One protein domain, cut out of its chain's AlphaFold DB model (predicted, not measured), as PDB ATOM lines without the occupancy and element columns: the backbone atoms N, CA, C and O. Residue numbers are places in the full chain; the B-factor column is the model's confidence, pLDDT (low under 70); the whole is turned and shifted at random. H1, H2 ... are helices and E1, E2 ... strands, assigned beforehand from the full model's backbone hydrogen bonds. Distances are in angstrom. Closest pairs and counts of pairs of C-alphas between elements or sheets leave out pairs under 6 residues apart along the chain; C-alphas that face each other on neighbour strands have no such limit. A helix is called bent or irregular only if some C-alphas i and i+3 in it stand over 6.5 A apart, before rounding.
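Overview. This is residues 4 to 27 and 39 to 147 of the 152 residues of the protein "SSD domain-containing protein" of Thorarchaeota archaeon (strain OWC) (UniProt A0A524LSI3). Built on the second arm of the longest helix, H3b, is an elongated bundle of four: H3b, H1, H4 and H5 lie side by side, up and down, each running against the one before it in the chain. The first arm, H3a, turns steeply away with short H2 folded back on it, and residues 109 to 124 form a loop past the end of H4. The printed part has 133 residues with five named helices and two named strands, in the order H1, E1, H2, H3, H4, E2, H5; the class is mostly helix, and the strands pair with no named strand. It is only just loose, close to compact, with a radius of gyration of the C-alphas of 17.1 A and spans of 58 by 33 by 20 A.

Arrangement. Begin at H3, residues 52 to 80, the hub, touching four helices; assigned as one helix by its hydrogen bonds, it is bent, with C-alphas 65 and 68 7.4 A apart, into arms H3a, residues 52 to 65, and H3b, residues 68 to 80, at a steep tilt of 65 degrees. H3b touches H4, residues 86 to 108, in a helical hairpin; find the closest C-alphas at Phe 68 and Ala 96, 4.7 A apart. H3b touches H1, residues 4 to 22, opposite ways at a shallow tilt of 15 degrees, closest at C-alphas Tyr 77 and Ile 13, 6.7 A. H5, residues 131 to 147, touches H4, opposite ways at a shallow tilt of 2 degrees, closest at C-alphas Leu 133 and Gly 93, 5.2 A. H5 also touches H3b, the same way, closest at C-alphas Gly 136 and Val 76, 6.9 A. H1 touches H5 with residues 16 to 20 alone, closest at C-alphas Val 20 and Leu 132, 6.9 A; H1 and H4 are apart. H2, residues 42 to 47, makes a helical hairpin with H3a, closest at C-alphas Tyr 46 and Leu 55, 5.7 A. E1, residues 39 to 41, and E2, residues 125 to 128, are near each other. In H1 and H3b every O i to N i+4 pair is within hydrogen-bond range; H3a has 8 of 10, H4 15 of 19, H5 11 of 13, and H2 0 of 2 but 3 of 3 O i to N i+3 pairs.

Along the chain. Find C-alpha 4 at (224.507, 214.453, 166.538); H1 runs 26.9 A from there. H3a covers 20.6 A and H3b 18.5 A. H4 covers 32.7 A, with a kink of 37 degrees near residue 97. H5 runs 24.2 A to C-alpha 147 at (225.215, 214.678, 155.898).

Size, cuts and confidence. The C-alphas farthest apart, Ser 4 and Ser 117, are 58.4 A apart. Residues 28 to 38 are cut out; C-alphas 27 and 39 are 6.4 A apart across the cut. The link from H4 to E2 is long. Look for pLDDT under 70 at residues 4 to 6, 24, 44 to 50 and 144 to 147.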
ATOM      1  N   SER A   4     225.741 214.167 167.301       60.94
ATOM      2  CA  SER A   4     224.507 214.453 166.538       60.94
ATOM      3  C   SER A   4     224.158 213.330 165.550       60.94
ATOM      4  O   SER A   4     223.054 212.778 165.556       60.94
ATOM      5  N   ASN A   5     225.144 212.909 164.754       66.81
ATOM      6  CA  ASN A   5     224.980 211.901 163.708       66.81
ATOM      7  C   ASN A   5     224.662 210.500 164.264       66.81
ATOM      8  O   ASN A   5     223.938 209.720 163.633       66.81
ATOM      9  N   LYS A   6     225.160 210.170 165.462       69.88
ATOM     10  CA  LYS A   6     224.885 208.885 166.127       69.88
ATOM     11  C   LYS A   6     223.426 208.786 166.584       69.88
ATOM     12  O   LYS A   6     222.788 207.761 166.354       69.88
ATOM     13  N   SER A   7     222.889 209.866 167.151       75.50
ATOM     14  CA  SER A   7     221.503 209.939 167.634       75.50
ATOM     15  C   SER A   7     220.490 209.878 166.487       75.50
ATOM     16  O   SER A   7     219.518 209.130 166.566       75.50
ATOM     17  N   ARG A   8     220.760 210.570 165.370       76.44
ATOM     18  CA  ARG A   8     219.931 210.497 164.149       76.44
ATOM     19  C   ARG A   8     219.886 209.090 163.555       76.44
ATOM     20  O   ARG A   8     218.816 208.599 163.216       76.44
ATOM     21  N   THR A   9     221.040 208.427 163.465       77.44
ATOM     22  CA  THR A   9     221.120 207.044 162.961       77.44
ATOM     23  C   THR A   9     220.294 206.099 163.829       77.44
ATOM     24  O   THR A   9     219.545 205.282 163.306       77.44
ATOM     25  N   LEU A  10     220.396 206.231 165.154       80.94
ATOM     26  CA  LEU A  10     219.632 205.409 166.087       80.94
ATOM     27  C   LEU A  10     218.120 205.626 165.926       80.94
ATOM     28  O   LEU A  10     217.381 204.651 165.841       80.94
ATOM     29  N   LEU A  11     217.678 206.878 165.788       83.00
ATOM     30  CA  LEU A  11     216.274 207.211 165.543       83.00
ATOM     31  C   LEU A  11     215.745 206.592 164.239       83.00
ATOM     32  O   LEU A  11     214.662 206.015 164.237       83.00
ATOM     33  N   ILE A  12     216.521 206.639 163.151       82.56
ATOM     34  CA  ILE A  12     216.152 206.001 161.875       82.56
ATOM     35  C   ILE A  12     215.963 204.491 162.048       82.56
ATOM     36  O   ILE A  12     214.986 203.932 161.555       82.56
ATOM     37  N   ILE A  13     216.865 203.821 162.769       83.00
ATOM     38  CA  ILE A  13     216.745 202.379 163.018       83.00
ATOM     39  C   ILE A  13     215.520 202.058 163.874       83.00
ATOM     40  O   ILE A  13     214.800 201.117 163.556       83.00
ATOM     41  N   VAL A  14     215.240 202.856 164.905       85.12
ATOM     42  CA  VAL A  14     214.026 202.696 165.719       85.12
ATOM     43  C   VAL A  14     212.772 202.855 164.857       85.12
ATOM     44  O   VAL A  14     211.878 202.021 164.945       85.12
ATOM     45  N   LEU A  15     212.723 203.852 163.970       84.12
ATOM     46  CA  LEU A  15     211.595 204.041 163.052       84.12
ATOM     47  C   LEU A  15     211.417 202.857 162.096       84.12
ATOM     48  O   LEU A  15     210.290 202.419 161.872       84.12
ATOM     49  N   LEU A  16     212.507 202.302 161.561       82.50
ATOM     50  CA  LEU A  16     212.452 201.113 160.707       82.50
ATOM     51  C   LEU A  16     211.935 199.884 161.459       82.50
ATOM     52  O   LEU A  16     211.119 199.144 160.919       82.50
ATOM     53  N   ILE A  17     212.360 199.689 162.710       79.88
ATOM     54  CA  ILE A  17     211.838 198.618 163.566       79.88
ATOM     55  C   ILE A  17     210.342 198.824 163.811       79.88
ATOM     56  O   ILE A  17     209.559 197.906 163.595       79.88
ATOM     57  N   LEU A  18     209.921 200.036 164.185       80.38
ATOM     58  CA  LEU A  18     208.506 200.353 164.389       80.38
ATOM     59  C   LEU A  18     207.680 200.138 163.117       80.38
ATOM     60  O   LEU A  18     206.567 199.642 163.197       80.38
ATOM     61  N   THR A  19     208.233 200.440 161.943       73.81
ATOM     62  CA  THR A  19     207.571 200.201 160.651       73.81
ATOM     63  C   THR A  19     207.295 198.713 160.448       73.81
ATOM     64  O   THR A  19     206.190 198.350 160.061       73.81
ATOM     65  N   VAL A  20     208.271 197.846 160.741       70.75
ATOM     66  CA  VAL A  20     208.102 196.386 160.642       70.75
ATOM     67  C   VAL A  20     207.055 195.866 161.625       70.75
ATOM     68  O   VAL A  20     206.340 194.924 161.305       70.75
ATOM     69  N   LEU A  21     206.962 196.472 162.810       71.12
ATOM     70  CA  LEU A  21     206.051 196.024 163.861       71.12
ATOM     71  C   LEU A  21     204.619 196.556 163.703       71.12
ATOM     72  O   LEU A  21     203.684 195.901 164.148       71.12
ATOM     73  N   LEU A  22     204.448 197.745 163.121       73.38
ATOM     74  CA  LEU A  22     203.169 198.467 163.107       73.38
ATOM     75  C   LEU A  22     202.478 198.485 161.744       73.38
ATOM     76  O   LEU A  22     201.281 198.761 161.690       73.38
ATOM     77  N   LEU A  23     203.197 198.233 160.646       72.81
ATOM     78  CA  LEU A  23     202.590 198.147 159.318       72.81
ATOM     79  C   LEU A  23     202.415 196.690 158.891       72.81
ATOM     80  O   LEU A  23     203.284 195.857 159.162       72.81
ATOM     81  N   PRO A  24     201.330 196.371 158.164       64.38
ATOM     82  CA  PRO A  24     201.219 195.078 157.517       64.38
ATOM     83  C   PRO A  24     202.379 194.918 156.531       64.38
ATOM     84  O   PRO A  24     202.536 195.692 155.587       64.38
ATOM     85  N   PHE A  25     203.215 193.915 156.779       74.00
ATOM     86  CA  PHE A  25     204.382 193.615 155.950       74.00
ATOM     87  C   PHE A  25     204.074 192.593 154.854       74.00
ATOM     88  O   PHE A  25     204.877 192.408 153.942       74.00
ATOM     89  N   ALA A  26     202.932 191.914 154.945       79.81
ATOM     90  CA  ALA A  26     202.493 190.927 153.978       79.81
ATOM     91  C   ALA A  26     200.988 190.648 154.090       79.81
ATOM     92  O   ALA A  26     200.360 190.951 155.110       79.81
ATOM     93  N   TYR A  27     200.446 190.016 153.053       83.25
ATOM     94  CA  TYR A  27     199.145 189.355 153.071       83.25
ATOM     95  C   TYR A  27     199.331 187.849 153.216       83.25
ATOM     96  O   TYR A  27     200.127 187.247 152.498       83.25
ATOM     97  N   TYR A  39     191.950 186.290 152.026       77.81
ATOM     98  CA  TYR A  39     193.238 186.923 152.275       77.81
ATOM     99  C   TYR A  39     193.128 187.873 153.459       77.81
ATOM    100  O   TYR A  39     192.126 188.566 153.625       77.81
ATOM    101  N   GLU A  40     194.177 187.922 154.266       77.12
ATOM    102  CA  GLU A  40     194.217 188.727 155.478       77.12
ATOM    103  C   GLU A  40     195.584 189.396 155.609       77.12
ATOM    104  O   GLU A  40     196.617 188.803 155.295       77.12
ATOM    105  N   ALA A  41     195.629 190.648 156.059       74.81
ATOM    106  CA  ALA A  41     196.902 191.281 156.366       74.81
ATOM    107  C   ALA A  41     197.528 190.599 157.591       74.81
ATOM    108  O   ALA A  41     196.886 190.475 158.629       74.81
ATOM    109  N   VAL A  42     198.804 190.208 157.508       73.44
ATOM    110  CA  VAL A  42     199.459 189.417 158.568       73.44
ATOM    111  C   VAL A  42     199.446 190.126 159.930       73.44
ATOM    112  O   VAL A  42     199.375 189.473 160.965       73.44
ATOM    113  N   LEU A  43     199.455 191.463 159.940       71.31
ATOM    114  CA  LEU A  43     199.327 192.246 161.170       71.31
ATOM    115  C   LEU A  43     197.983 192.007 161.883       71.31
ATOM    116  O   LEU A  43     197.930 191.971 163.108       71.31
ATOM    117  N   TRP A  44     196.901 191.860 161.123       64.50
ATOM    118  CA  TRP A  44     195.543 191.733 161.656       64.50
ATOM    119  C   TRP A  44     195.295 190.358 162.277       64.50
ATOM    120  O   TRP A  44     194.646 190.282 163.317       64.50
ATOM    121  N   ARG A  45     196.003 189.334 161.793       67.75
ATOM    122  CA  ARG A  45     195.988 187.983 162.369       67.75
ATOM    123  C   ARG A  45     196.499 187.943 163.817       67.75
ATOM    124  O   ARG A  45     196.100 187.085 164.601       67.75
ATOM    125  N   TYR A  46     197.358 188.893 164.203       63.94
ATOM    126  CA  TYR A  46     197.772 189.090 165.601       63.94
ATOM    127  C   TYR A  46     196.724 189.829 166.446       63.94
ATOM    128  O   TYR A  46     196.661 189.632 167.657       63.94
ATOM    129  N   VAL A  47     195.916 190.696 165.833       60.25
ATOM    130  CA  VAL A  47     194.879 191.474 166.531       60.25
ATOM    131  C   VAL A  47     193.668 190.596 166.847       60.25
ATOM    132  O   VAL A  47     193.066 190.745 167.907       60.25
ATOM    133  N   GLU A  48     193.344 189.642 165.973       63.28
ATOM    134  CA  GLU A  48     192.247 188.692 166.189       63.28
ATOM    135  C   GLU A  48     192.553 187.643 167.273       63.28
ATOM    136  O   GLU A  48     191.635 187.088 167.884       63.28
ATOM    137  N   SER A  49     193.833 187.393 167.582       65.25
ATOM    138  CA  SER A  49     194.214 186.495 168.675       65.25
ATOM    139  C   SER A  49     193.923 187.118 170.047       65.25
ATOM    140  O   SER A  49     194.759 187.787 170.644       65.25
ATOM    141  N   THR A  50     192.733 186.844 170.586       63.94
ATOM    142  CA  THR A  50     192.304 187.280 171.932       63.94
ATOM    143  C   THR A  50     193.069 186.596 173.073       63.94
ATOM    144  O   THR A  50     193.050 187.072 174.207       63.94
ATOM    145  N   SER A  51     193.770 185.494 172.787       74.25
ATOM    146  CA  SER A  51     194.621 184.770 173.736       74.25
ATOM    147  C   SER A  51     196.096 185.117 173.540       74.25
ATOM    148  O   SER A  51     196.623 185.030 172.431       74.25
ATOM    149  N   SER A  52     196.792 185.406 174.642       71.88
ATOM    150  CA  SER A  52     198.243 185.645 174.659       71.88
ATOM    151  C   SER A  52     199.055 184.453 174.141       71.88
ATOM    152  O   SER A  52     200.106 184.647 173.535       71.88
ATOM    153  N   VAL A  53     198.557 183.227 174.329       73.81
ATOM    154  CA  VAL A  53     199.190 182.000 173.816       73.81
ATOM    155  C   VAL A  53     199.076 181.928 172.294       73.81
ATOM    156  O   VAL A  53     200.054 181.617 171.621       73.81
ATOM    157  N   LEU A  54     197.907 182.265 171.741       70.00
ATOM    158  CA  LEU A  54     197.699 182.300 170.291       70.00
ATOM    159  C   LEU A  54     198.532 183.404 169.639       70.00
ATOM    160  O   LEU A  54     199.122 183.181 168.588       70.00
ATOM    161  N   LEU A  55     198.649 184.561 170.294       73.50
ATOM    162  CA  LEU A  55     199.485 185.661 169.820       73.50
ATOM    163  C   LEU A  55     200.972 185.273 169.781       73.50
ATOM    164  O   LEU A  55     201.660 185.559 168.799       73.50
ATOM    165  N   LEU A  56     201.466 184.584 170.819       74.12
ATOM    166  CA  LEU A  56     202.840 184.077 170.857       74.12
ATOM    167  C   LEU A  56     203.082 183.043 169.748       74.12
ATOM    168  O   LEU A  56     204.062 183.167 169.017       74.12
ATOM    169  N   ASN A  57     202.185 182.067 169.597       75.88
ATOM    170  CA  ASN A  57     202.301 181.029 168.571       75.88
ATOM    171  C   ASN A  57     202.304 181.639 167.167       75.88
ATOM    172  O   ASN A  57     203.241 181.404 166.413       75.88
ATOM    173  N   ASN A  58     201.361 182.540 166.869       74.06
ATOM    174  CA  ASN A  58     201.335 183.275 165.603       74.06
ATOM    175  C   ASN A  58     202.656 184.023 165.356       74.06
ATOM    176  O   ASN A  58     203.154 184.058 164.234       74.06
ATOM    177  N   THR A  59     203.250 184.615 166.400       77.00
ATOM    178  CA  THR A  59     204.518 185.357 166.286       77.00
ATOM    179  C   THR A  59     205.678 184.437 165.931       77.00
ATOM    180  O   THR A  59     206.512 184.801 165.098       77.00
ATOM    181  N   VAL A  60     205.732 183.261 166.557       80.94
ATOM    182  CA  VAL A  60     206.752 182.239 166.303       80.94
ATOM    183  C   VAL A  60     206.586 181.654 164.902       80.94
ATOM    184  O   VAL A  60     207.565 181.586 164.162       80.94
ATOM    185  N   ASP A  61     205.360 181.321 164.506       77.94
ATOM    186  CA  ASP A  61     205.052 180.721 163.204       77.94
ATOM    187  C   ASP A  61     205.368 181.670 162.043       77.94
ATOM    188  O   ASP A  61     205.817 181.252 160.974       77.94
ATOM    189  N   LEU A  62     205.189 182.974 162.259       79.50
ATOM    190  CA  LEU A  62     205.470 183.996 161.257       79.50
ATOM    191  C   LEU A  62     206.928 184.487 161.286       79.50
ATOM    192  O   LEU A  62     207.365 185.100 160.309       79.50
ATOM    193  N   PHE A  63     207.705 184.185 162.338       83.69
ATOM    194  CA  PHE A  63     209.114 184.598 162.484       83.69
ATOM    195  C   PHE A  63     210.004 184.298 161.281       83.69
ATOM    196  O   PHE A  63     210.712 185.210 160.831       83.69
ATOM    197  N   PRO A  64     209.958 183.089 160.697       86.62
ATOM    198  CA  PRO A  64     210.774 182.768 159.533       86.62
ATOM    199  C   PRO A  64     210.555 183.738 158.367       86.62
ATOM    200  O   PRO A  64     211.507 184.106 157.685       86.62
ATOM    201  N   TYR A  65     209.328 184.226 158.185       83.44
ATOM    202  CA  TYR A  65     208.967 185.097 157.070       83.44
ATOM    203  C   TYR A  65     209.512 186.522 157.233       83.44
ATOM    204  O   TYR A  65     209.833 187.163 156.234       83.44
ATOM    205  N   TYR A  66     209.684 187.023 158.461       81.12
ATOM    206  CA  TYR A  66     210.179 188.387 158.701       81.12
ATOM    207  C   TYR A  66     211.641 188.472 159.163       81.12
ATOM    208  O   TYR A  66     212.196 189.573 159.219       81.12
ATOM    209  N   ALA A  67     212.308 187.345 159.431       87.56
ATOM    210  CA  ALA A  67     213.696 187.312 159.903       87.56
ATOM    211  C   ALA A  67     214.662 188.116 159.008       87.56
ATOM    212  O   ALA A  67     215.505 188.875 159.499       87.56
ATOM    213  N   PHE A  68     214.504 188.033 157.682       90.38
ATOM    214  CA  PHE A  68     215.341 188.793 156.748       90.38
ATOM    215  C   PHE A  68     215.025 190.292 156.697       90.38
ATOM    216  O   PHE A  68     215.897 191.077 156.320       90.38
ATOM    217  N   GLY A  69     213.847 190.723 157.158       89.19
ATOM    218  CA  GLY A  69     213.553 192.138 157.393       89.19
ATOM    219  C   GLY A  69     214.538 192.754 158.391       89.19
ATOM    220  O   GLY A  69     215.108 193.816 158.131       89.19
ATOM    221  N   PHE A  70     214.850 192.043 159.479       88.25
ATOM    222  CA  PHE A  70     215.862 192.483 160.445       88.25
ATOM    223  C   PHE A  70     217.279 192.482 159.865       88.25
ATOM    224  O   PHE A  70     218.056 193.397 160.147       88.25
ATOM    225  N   VAL A  71     217.612 191.510 159.008       92.19
ATOM    226  CA  VAL A  71     218.896 191.490 158.283       92.19
ATOM    227  C   VAL A  71     219.041 192.739 157.413       92.19
ATOM    228  O   VAL A  71     220.098 193.376 157.409       92.19
ATOM    229  N   PHE A  72     217.978 193.141 156.714       94.00
ATOM    230  CA  PHE A  72     217.986 194.370 155.930       94.00
ATOM    231  C   PHE A  72     218.132 195.621 156.807       94.00
ATOM    232  O   PHE A  72     218.989 196.456 156.515       94.00
ATOM    233  N   ILE A  73     217.396 195.730 157.920       92.00
ATOM    234  CA  ILE A  73     217.549 196.840 158.882       92.00
ATOM    235  C   ILE A  73     218.996 196.929 159.386       92.00
ATOM    236  O   ILE A  73     219.587 198.010 159.415       92.00
ATOM    237  N   PHE A  74     219.608 195.793 159.722       91.81
ATOM    238  CA  PHE A  74     221.005 195.739 160.139       91.81
ATOM    239  C   PHE A  74     221.963 196.198 159.026       91.81
ATOM    240  O   PHE A  74     222.923 196.928 159.286       91.81
ATOM    241  N   GLN A  75     221.690 195.846 157.768       93.31
ATOM    242  CA  GLN A  75     222.464 196.332 156.624       93.31
ATOM    243  C   GLN A  75     222.293 197.836 156.388       93.31
ATOM    244  O   GLN A  75     223.268 198.504 156.034       93.31
ATOM    245  N   VAL A  76     221.101 198.395 156.621       91.56
ATOM    246  CA  VAL A  76     220.875 199.849 156.602       91.56
ATOM    247  C   VAL A  76     221.682 200.516 157.717       91.56
ATOM    248  O   VAL A  76     222.420 201.464 157.457       91.56
ATOM    249  N   TYR A  77     221.659 199.975 158.935       90.56
ATOM    250  CA  TYR A  77     222.483 200.473 160.040       90.56
ATOM    251  C   TYR A  77     223.978 200.491 159.691       90.56
ATOM    252  O   TYR A  77     224.652 201.513 159.850       90.56
ATOM    253  N   ARG A  78     224.505 199.392 159.139       90.00
ATOM    254  CA  ARG A  78     225.900 199.326 158.679       90.00
ATOM    255  C   ARG A  78     226.195 200.321 157.559       90.00
ATOM    256  O   ARG A  78     227.282 200.898 157.548       90.00
ATOM    257  N   TYR A  79     225.251 200.553 156.649       90.38
ATOM    258  CA  TYR A  79     225.385 201.544 155.580       90.38
ATOM    259  C   TYR A  79     225.522 202.971 156.130       90.38
ATOM    260  O   TYR A  79     226.389 203.730 155.686       90.38
ATOM    261  N   TYR A  80     224.743 203.321 157.158       87.00
ATOM    262  CA  TYR A  80     224.855 204.611 157.848       87.00
ATOM    263  C   TYR A  80     226.190 204.778 158.586       87.00
ATOM    264  O   TYR A  80     226.711 205.888 158.666       87.00
ATOM    265  N   GLN A  81     226.801 203.680 159.034       84.56
ATOM    266  CA  GLN A  81     228.159 203.676 159.591       84.56
ATOM    267  C   GLN A  81     229.280 203.666 158.543       84.56
ATOM    268  O   GLN A  81     230.446 203.574 158.920       84.56
ATOM    269  N   ASN A  82     228.962 203.721 157.245       86.62
ATOM    270  CA  ASN A  82     229.919 203.526 156.148       86.62
ATOM    271  C   ASN A  82     230.616 202.145 156.167       86.62
ATOM    272  O   ASN A  82     231.700 201.988 155.617       86.62
ATOM    273  N   LYS A  83     229.995 201.132 156.789       87.88
ATOM    274  CA  LYS A  83     230.510 199.751 156.914       87.88
ATOM    275  C   LYS A  83     229.850 198.752 155.958       87.88
ATOM    276  O   LYS A  83     230.099 197.549 156.061       87.88
ATOM    277  N   ALA A  84     228.959 199.226 155.092       91.31
ATOM    278  CA  ALA A  84     228.301 198.444 154.055       91.31
ATOM    279  C   ALA A  84     228.168 199.289 152.785       91.31
ATOM    280  O   ALA A  84     228.038 200.512 152.851       91.31
ATOM    281  N   SER A  85     228.207 198.634 151.624       92.81
ATOM    282  CA  SER A  85     228.011 199.313 150.342       92.81
ATOM    283  C   SER A  85     226.528 199.583 150.087       92.81
ATOM    284  O   SER A  85     225.685 198.763 150.448       92.81
ATOM    285  N   ARG A  86     226.227 200.656 149.348       91.75
ATOM    286  CA  ARG A  86     224.864 200.978 148.901       91.75
ATOM    287  C   ARG A  86     224.187 199.807 148.179       91.75
ATOM    288  O   ARG A  86     223.063 199.454 148.514       91.75
ATOM    289  N   ILE A  87     224.875 199.222 147.197       93.19
ATOM    290  CA  ILE A  87     224.323 198.172 146.326       93.19
ATOM    291  C   ILE A  87     223.968 196.933 147.152       93.19
ATOM    292  O   ILE A  87     222.834 196.468 147.099       93.19
ATOM    293  N   TRP A  88     224.898 196.452 147.983       92.88
ATOM    294  CA  TRP A  88     224.657 195.296 148.853       92.88
ATOM    295  C   TRP A  88     223.529 195.524 149.866       92.88
ATOM    296  O   TRP A  88     222.792 194.588 150.169       92.88
ATOM    297  N   THR A  89     223.355 196.747 150.371       94.88
ATOM    298  CA  THR A  89     222.225 197.070 151.252       94.88
ATOM    299  C   THR A  89     220.893 196.994 150.502       94.88
ATOM    300  O   THR A  89     219.950 196.405 151.019       94.88
ATOM    301  N   ILE A  90     220.813 197.514 149.271       94.44
ATOM    302  CA  ILE A  90     219.598 197.418 148.442       94.44
ATOM    303  C   ILE A  90     219.278 195.956 148.105       94.44
ATOM    304  O   ILE A  90     218.132 195.540 148.256       94.44
ATOM    305  N   ILE A  91     220.281 195.158 147.720       95.75
ATOM    306  CA  ILE A  91     220.107 193.722 147.447       95.75
ATOM    307  C   ILE A  91     219.555 192.997 148.679       95.75
ATOM    308  O   ILE A  91     218.621 192.209 148.552       95.75
ATOM    309  N   ALA A  92     220.075 193.297 149.874       94.88
ATOM    310  CA  ALA A  92     219.555 192.728 151.114       94.88
ATOM    311  C   ALA A  92     218.076 193.088 151.341       94.88
ATOM    312  O   ALA A  92     217.311 192.239 151.785       94.88
ATOM    313  N   GLY A  93     217.656 194.309 150.994       94.12
ATOM    314  CA  GLY A  93     216.253 194.727 151.080       94.12
ATOM    315  C   GLY A  93     215.344 194.031 150.071       94.12
ATOM    316  O   GLY A  93     214.230 193.636 150.417       94.12
ATOM    317  N   ILE A  94     215.815 193.848 148.833       95.19
ATOM    318  CA  ILE A  94     215.087 193.095 147.802       95.19
ATOM    319  C   ILE A  94     214.905 191.652 148.266       95.19
ATOM    320  O   ILE A  94     213.787 191.145 148.256       95.19
ATOM    321  N   TYR A  95     215.979 191.016 148.739       95.00
ATOM    322  CA  TYR A  95     215.908 189.662 149.273       95.00
ATOM    323  C   TYR A  95     214.954 189.577 150.466       95.00
ATOM    324  O   TYR A  95     214.093 188.710 150.483       95.00
ATOM    325  N   ALA A  96     215.049 190.502 151.425       92.81
ATOM    326  CA  ALA A  96     214.160 190.538 152.583       92.81
ATOM    327  C   ALA A  96     212.682 190.663 152.196       92.81
ATOM    328  O   ALA A  96     211.833 190.037 152.817       92.81
ATOM    329  N   THR A  97     212.388 191.435 151.150       92.06
ATOM    330  CA  THR A  97     211.028 191.577 150.622       92.06
ATOM    331  C   THR A  97     210.571 190.311 149.916       92.06
ATOM    332  O   THR A  97     209.432 189.912 150.080       92.06
ATOM    333  N   LEU A  98     211.431 189.660 149.134       92.62
ATOM    334  CA  LEU A  98     211.061 188.447 148.401       92.62
ATOM    335  C   LEU A  98     211.048 187.194 149.280       92.62
ATOM    336  O   LEU A  98     210.403 186.216 148.922       92.62
ATOM    337  N   HIS A  99     211.736 187.208 150.420       92.62
ATOM    338  CA  HIS A  99     211.911 186.040 151.273       92.62
ATOM    339  C   HIS A  99     210.593 185.345 151.665       92.62
ATOM    340  O   HIS A  99     210.522 184.129 151.480       92.62
ATOM    341  N   PRO A 100     209.527 186.052 152.096       89.69
ATOM    342  CA  PRO A 100     208.246 185.408 152.376       89.69
ATOM    343  C   PRO A 100     207.671 184.664 151.170       89.69
ATOM    344  O   PRO A 100     207.232 183.526 151.300       89.69
ATOM    345  N   LEU A 101     207.747 185.276 149.985       90.00
ATOM    346  CA  LEU A 101     207.268 184.667 148.748       90.00
ATOM    347  C   LEU A 101     208.081 183.415 148.392       90.00
ATOM    348  O   LEU A 101     207.509 182.414 147.970       90.00
ATOM    349  N   LEU A 102     209.402 183.456 148.593       91.38
ATOM    350  CA  LEU A 102     210.282 182.308 148.370       91.38
ATOM    351  C   LEU A 102     209.935 181.137 149.297       91.38
ATOM    352  O   LEU A 102     209.906 179.997 148.840       91.38
ATOM    353  N   LEU A 103     209.633 181.413 150.570       88.25
ATOM    354  CA  LEU A 103     209.175 180.392 151.519       88.25
ATOM    355  C   LEU A 103     207.802 179.818 151.148       88.25
ATOM    356  O   LEU A 103     207.529 178.659 151.448       88.25
ATOM    357  N   SER A 104     206.956 180.593 150.471       87.69
ATOM    358  CA  SER A 104     205.642 180.143 150.005       87.69
ATOM    359  C   SER A 104     205.668 179.389 148.669       87.69
ATOM    360  O   SER A 104     204.659 178.782 148.313       87.69
ATOM    361  N   LEU A 105     206.791 179.362 147.937       89.12
ATOM    362  CA  LEU A 105     206.889 178.661 146.646       89.12
ATOM    363  C   LEU A 105     206.501 177.175 146.711       89.12
ATOM    364  O   LEU A 105     205.744 176.749 145.842       89.12
ATOM    365  N   PRO A 106     206.943 176.376 147.703       86.69
ATOM    366  CA  PRO A 106     206.522 174.980 147.822       86.69
ATOM    367  C   PRO A 106     205.002 174.791 147.854       86.69
ATOM    368  O   PRO A 106     204.485 173.856 147.247       86.69
ATOM    369  N   VAL A 107     204.301 175.702 148.532       85.44
ATOM    370  CA  VAL A 107     202.841 175.691 148.670       85.44
ATOM    371  C   VAL A 107     202.185 176.109 147.357       85.44
ATOM    372  O   VAL A 107     201.297 175.423 146.864       85.44
ATOM    373  N   ILE A 108     202.679 177.188 146.738       84.62
ATOM    374  CA  ILE A 108     202.199 177.691 145.438       84.62
ATOM    375  C   ILE A 108     202.355 176.631 144.337       84.62
ATOM    376  O   ILE A 108     201.507 176.521 143.456       84.62
ATOM    377  N   LEU A 109     203.429 175.842 144.389       85.06
ATOM    378  CA  LEU A 109     203.703 174.754 143.448       85.06
ATOM    379  C   LEU A 109     202.952 173.454 143.782       85.06
ATOM    380  O   LEU A 109     203.099 172.477 143.049       85.06
ATOM    381  N   GLY A 110     202.171 173.418 144.867       81.00
ATOM    382  CA  GLY A 110     201.380 172.253 145.262       81.00
ATOM    383  C   GLY A 110     202.226 171.034 145.632       81.00
ATOM    384  O   GLY A 110     201.848 169.904 145.328       81.00
ATOM    385  N   LEU A 111     203.401 171.238 146.241       85.50
ATOM    386  CA  LEU A 111     204.291 170.125 146.570       85.50
ATOM    387  C   LEU A 111     203.679 169.234 147.667       85.50
ATOM    388  O   LEU A 111     203.148 169.749 148.652       85.50
ATOM    389  N   PRO A 112     203.798 167.897 147.570       78.50
ATOM    390  CA  PRO A 112     203.039 166.960 148.404       78.50
ATOM    391  C   PRO A 112     203.360 167.056 149.901       78.50
ATOM    392  O   PRO A 112     202.499 166.793 150.730       78.50
ATOM    393  N   PHE A 113     204.570 167.485 150.269       80.94
ATOM    394  CA  PHE A 113     204.955 167.687 151.673       80.94
ATOM    395  C   PHE A 113     204.339 168.944 152.308       80.94
ATOM    396  O   PHE A 113     204.516 169.170 153.499       80.94
ATOM    397  N   THR A 114     203.656 169.776 151.520       79.50
ATOM    398  CA  THR A 114     202.971 170.978 152.011       79.50
ATOM    399  C   THR A 114     201.493 170.742 152.295       79.50
ATOM    400  O   THR A 114     200.827 171.663 152.751       79.50
ATOM    401  N   ILE A 115     200.985 169.529 152.054       76.25
ATOM    402  CA  ILE A 115     199.570 169.170 152.183       76.25
ATOM    403  C   ILE A 115     199.412 168.209 153.364       76.25
ATOM    404  O   ILE A 115     200.015 167.135 153.395       76.25
ATOM    405  N   ALA A 116     198.615 168.601 154.354       78.44
ATOM    406  CA  ALA A 116     198.278 167.777 155.506       78.44
ATOM    407  C   ALA A 116     197.405 166.580 155.113       78.44
ATOM    408  O   ALA A 116     196.789 166.549 154.049       78.44
ATOM    409  N   SER A 117     197.285 165.597 156.008       71.19
ATOM    410  CA  SER A 117     196.427 164.420 155.802       71.19
ATOM    411  C   SER A 117     194.950 164.765 155.546       71.19
ATOM    412  O   SER A 117     194.230 163.942 154.990       71.19
ATOM    413  N   GLY A 118     194.509 165.977 155.908       70.94
ATOM    414  CA  GLY A 118     193.178 166.522 155.614       70.94
ATOM    415  C   GLY A 118     193.041 167.248 154.266       70.94
ATOM    416  O   GLY A 118     191.976 167.783 153.986       70.94
ATOM    417  N   GLY A 119     194.090 167.299 153.440       71.25
ATOM    418  CA  GLY A 119     194.090 168.015 152.157       71.25
ATOM    419  C   GLY A 119     194.360 169.520 152.261       71.25
ATOM    420  O   GLY A 119     194.510 170.176 151.234       71.25
ATOM    421  N   GLU A 120     194.454 170.066 153.474       71.44
ATOM    422  CA  GLU A 120     194.766 171.477 153.726       71.44
ATOM    423  C   GLU A 120     196.269 171.759 153.626       71.44
ATOM    424  O   GLU A 120     197.102 170.895 153.911       71.44
ATOM    425  N   PHE A 121     196.630 172.986 153.254       75.75
ATOM    426  CA  PHE A 121     198.029 173.393 153.226       75.75
ATOM    427  C   PHE A 121     198.569 173.603 154.645       75.75
ATOM    428  O   PHE A 121     198.004 174.345 155.441       75.75
ATOM    429  N   MET A 122     199.708 172.980 154.950       74.81
ATOM    430  CA  MET A 122     200.394 173.111 156.242       74.81
ATOM    431  C   MET A 122     201.044 174.482 156.438       74.81
ATOM    432  O   MET A 122     201.345 174.867 157.566       74.81
ATOM    433  N   TYR A 123     201.318 175.194 155.344       77.00
ATOM    434  CA  TYR A 123     202.062 176.444 155.363       77.00
ATOM    435  C   TYR A 123     201.273 177.560 154.681       77.00
ATOM    436  O   TYR A 123     200.671 177.332 153.629       77.00
ATOM    437  N   PRO A 124     201.327 178.783 155.231       79.62
ATOM    438  CA  PRO A 124     200.672 179.931 154.636       79.62
ATOM    439  C   PRO A 124     201.350 180.351 153.326       79.62
ATOM    440  O   PRO A 124     202.583 180.337 153.195       79.62
ATOM    441  N   VAL A 125     200.546 180.833 152.376       84.50
ATOM    442  CA  VAL A 125     201.071 181.614 151.253       84.50
ATOM    443  C   VAL A 125     201.139 183.074 151.668       84.50
ATOM    444  O   VAL A 125     200.138 183.669 152.055       84.50
ATOM    445  N   ILE A 126     202.336 183.655 151.615       86.12
ATOM    446  CA  ILE A 126     202.601 185.011 152.072       86.12
ATOM    447  C   ILE A 126     203.023 185.870 150.886       86.12
ATOM    448  O   ILE A 126     204.076 185.658 150.281       86.12
ATOM    449  N   ILE A 127     202.207 186.876 150.575       86.56
ATOM    450  CA  ILE A 127     202.521 187.893 149.573       86.56
ATOM    451  C   ILE A 127     203.138 189.098 150.284       86.56
ATOM    452  O   ILE A 127     202.438 189.787 151.031       86.56
ATOM    453  N   PRO A 128     204.430 189.385 150.070       87.31
ATOM    454  CA  PRO A 128     205.109 190.475 150.752       87.31
ATOM    455  C   PRO A 128     204.637 191.844 150.259       87.31
ATOM    456  O   PRO A 128     204.415 192.059 149.067       87.31
ATOM    457  N   ILE A 129     204.571 192.804 151.180       86.12
ATOM    458  CA  ILE A 129     204.333 194.216 150.891       86.12
ATOM    459  C   ILE A 129     205.666 194.967 151.052       86.12
ATOM    460  O   ILE A 129     206.266 194.945 152.129       86.12
ATOM    461  N   PRO A 130     206.162 195.673 150.020       88.19
ATOM    462  CA  PRO A 130     207.534 196.181 149.984       88.19
ATOM    463  C   PRO A 130     207.772 197.458 150.812       88.19
ATOM    464  O   PRO A 130     208.723 198.185 150.531       88.19
ATOM    465  N   PHE A 131     206.954 197.773 151.827       86.81
ATOM    466  CA  PHE A 131     207.073 199.032 152.585       86.81
ATOM    467  C   PHE A 131     208.466 199.236 153.180       86.81
ATOM    468  O   PHE A 131     209.060 200.304 153.021       86.81
ATOM    469  N   LEU A 132     209.016 198.194 153.813       87.06
ATOM    470  CA  LEU A 132     210.341 198.257 154.422       87.06
ATOM    471  C   LEU A 132     211.423 198.563 153.377       87.06
ATOM    472  O   LEU A 132     212.276 199.417 153.615       87.06
ATOM    473  N   LEU A 133     211.366 197.908 152.212       91.44
ATOM    474  CA  LEU A 133     212.289 198.153 151.104       91.44
ATOM    475  C   LEU A 133     212.170 199.584 150.581       91.44
ATOM    476  O   LEU A 133     213.193 200.246 150.428       91.44
ATOM    477  N   LEU A 134     210.951 200.073 150.343       91.38
ATOM    478  CA  LEU A 134     210.722 201.427 149.832       91.38
ATOM    479  C   LEU A 134     211.294 202.486 150.781       91.38
ATOM    480  O   LEU A 134     212.047 203.361 150.352       91.38
ATOM    481  N   ILE A 135     211.008 202.365 152.080       89.31
ATOM    482  CA  ILE A 135     211.518 203.285 153.104       89.31
ATOM    483  C   ILE A 135     213.043 203.166 153.221       89.31
ATOM    484  O   ILE A 135     213.747 204.175 153.232       89.31
ATOM    485  N   GLY A 136     213.580 201.944 153.264       89.31
ATOM    486  CA  GLY A 136     215.020 201.709 153.360       89.31
ATOM    487  C   GLY A 136     215.792 202.261 152.159       89.31
ATOM    488  O   GLY A 136     216.827 202.901 152.336       89.31
ATOM    489  N   VAL A 137     215.275 202.083 150.941       91.31
ATOM    490  CA  VAL A 137     215.849 202.666 149.720       91.31
ATOM    491  C   VAL A 137     215.799 204.189 149.780       91.31
ATOM    492  O   VAL A 137     216.826 204.826 149.545       91.31
ATOM    493  N   ALA A 138     214.664 204.782 150.159       89.25
ATOM    494  CA  ALA A 138     214.558 206.231 150.314       89.25
ATOM    495  C   ALA A 138     215.625 206.770 151.285       89.25
ATOM    496  O   ALA A 138     216.373 207.682 150.941       89.25
ATOM    497  N   LEU A 139     215.785 206.145 152.453       88.25
ATOM    498  CA  LEU A 139     216.801 206.511 153.446       88.25
ATOM    499  C   LEU A 139     218.232 206.409 152.900       88.25
ATOM    500  O   LEU A 139     219.046 207.312 153.094       88.25
ATOM    501  N   ILE A 140     218.537 205.337 152.167       89.81
ATOM    502  CA  ILE A 140     219.844 205.136 151.533       89.81
ATOM    503  C   ILE A 140     220.179 206.287 150.570       89.81
ATOM    504  O   ILE A 140     221.309 206.780 150.581       89.81
ATOM    505  N   TYR A 141     219.214 206.732 149.762       87.25
ATOM    506  CA  TYR A 141     219.398 207.841 148.819       87.25
ATOM    507  C   TYR A 141     219.358 209.227 149.477       87.25
ATOM    508  O   TYR A 141     219.969 210.150 148.945       87.25
ATOM    509  N   LEU A 142     218.711 209.375 150.637       84.62
ATOM    510  CA  LEU A 142     218.676 210.618 151.421       84.62
ATOM    511  C   LEU A 142     219.904 210.806 152.331       84.62
ATOM    512  O   LEU A 142     220.165 211.907 152.809       84.62
ATOM    513  N   LYS A 143     220.700 209.759 152.574       79.06
ATOM    514  CA  LYS A 143     221.916 209.854 153.399       79.06
ATOM    515  C   LYS A 143     222.883 210.982 152.972       79.06
ATOM    516  O   LYS A 143     223.362 211.678 153.868       79.06
ATOM    517  N   PRO A 144     223.192 211.199 151.673       60.88
ATOM    518  CA  PRO A 144     224.082 212.279 151.250       60.88
ATOM    519  C   PRO A 144     223.540 213.666 151.615       60.88
ATOM    520  O   PRO A 144     224.286 214.477 152.149       60.88
ATOM    521  N   SER A 145     222.246 213.930 151.404       56.94
ATOM    522  CA  SER A 145     221.632 215.228 151.714       56.94
ATOM    523  C   SER A 145     221.587 215.514 153.218       56.94
ATOM    524  O   SER A 145     221.841 216.641 153.625       56.94
ATOM    525  N   ILE A 146     221.368 214.493 154.054       56.75
ATOM    526  CA  ILE A 146     221.369 214.636 155.521       56.75
ATOM    527  C   ILE A 146     222.771 214.976 156.061       56.75
ATOM    528  O   ILE A 146     222.893 215.748 157.012       56.75
ATOM    529  N   MET A 147     223.833 214.421 155.462       56.97
ATOM    530  CA  MET A 147     225.215 214.678 155.898       56.97
ATOM    531  C   MET A 147     225.762 216.036 155.440       56.97
ATOM    532  O   MET A 147     226.609 216.592 156.128       56.97
TER     533      MET A 147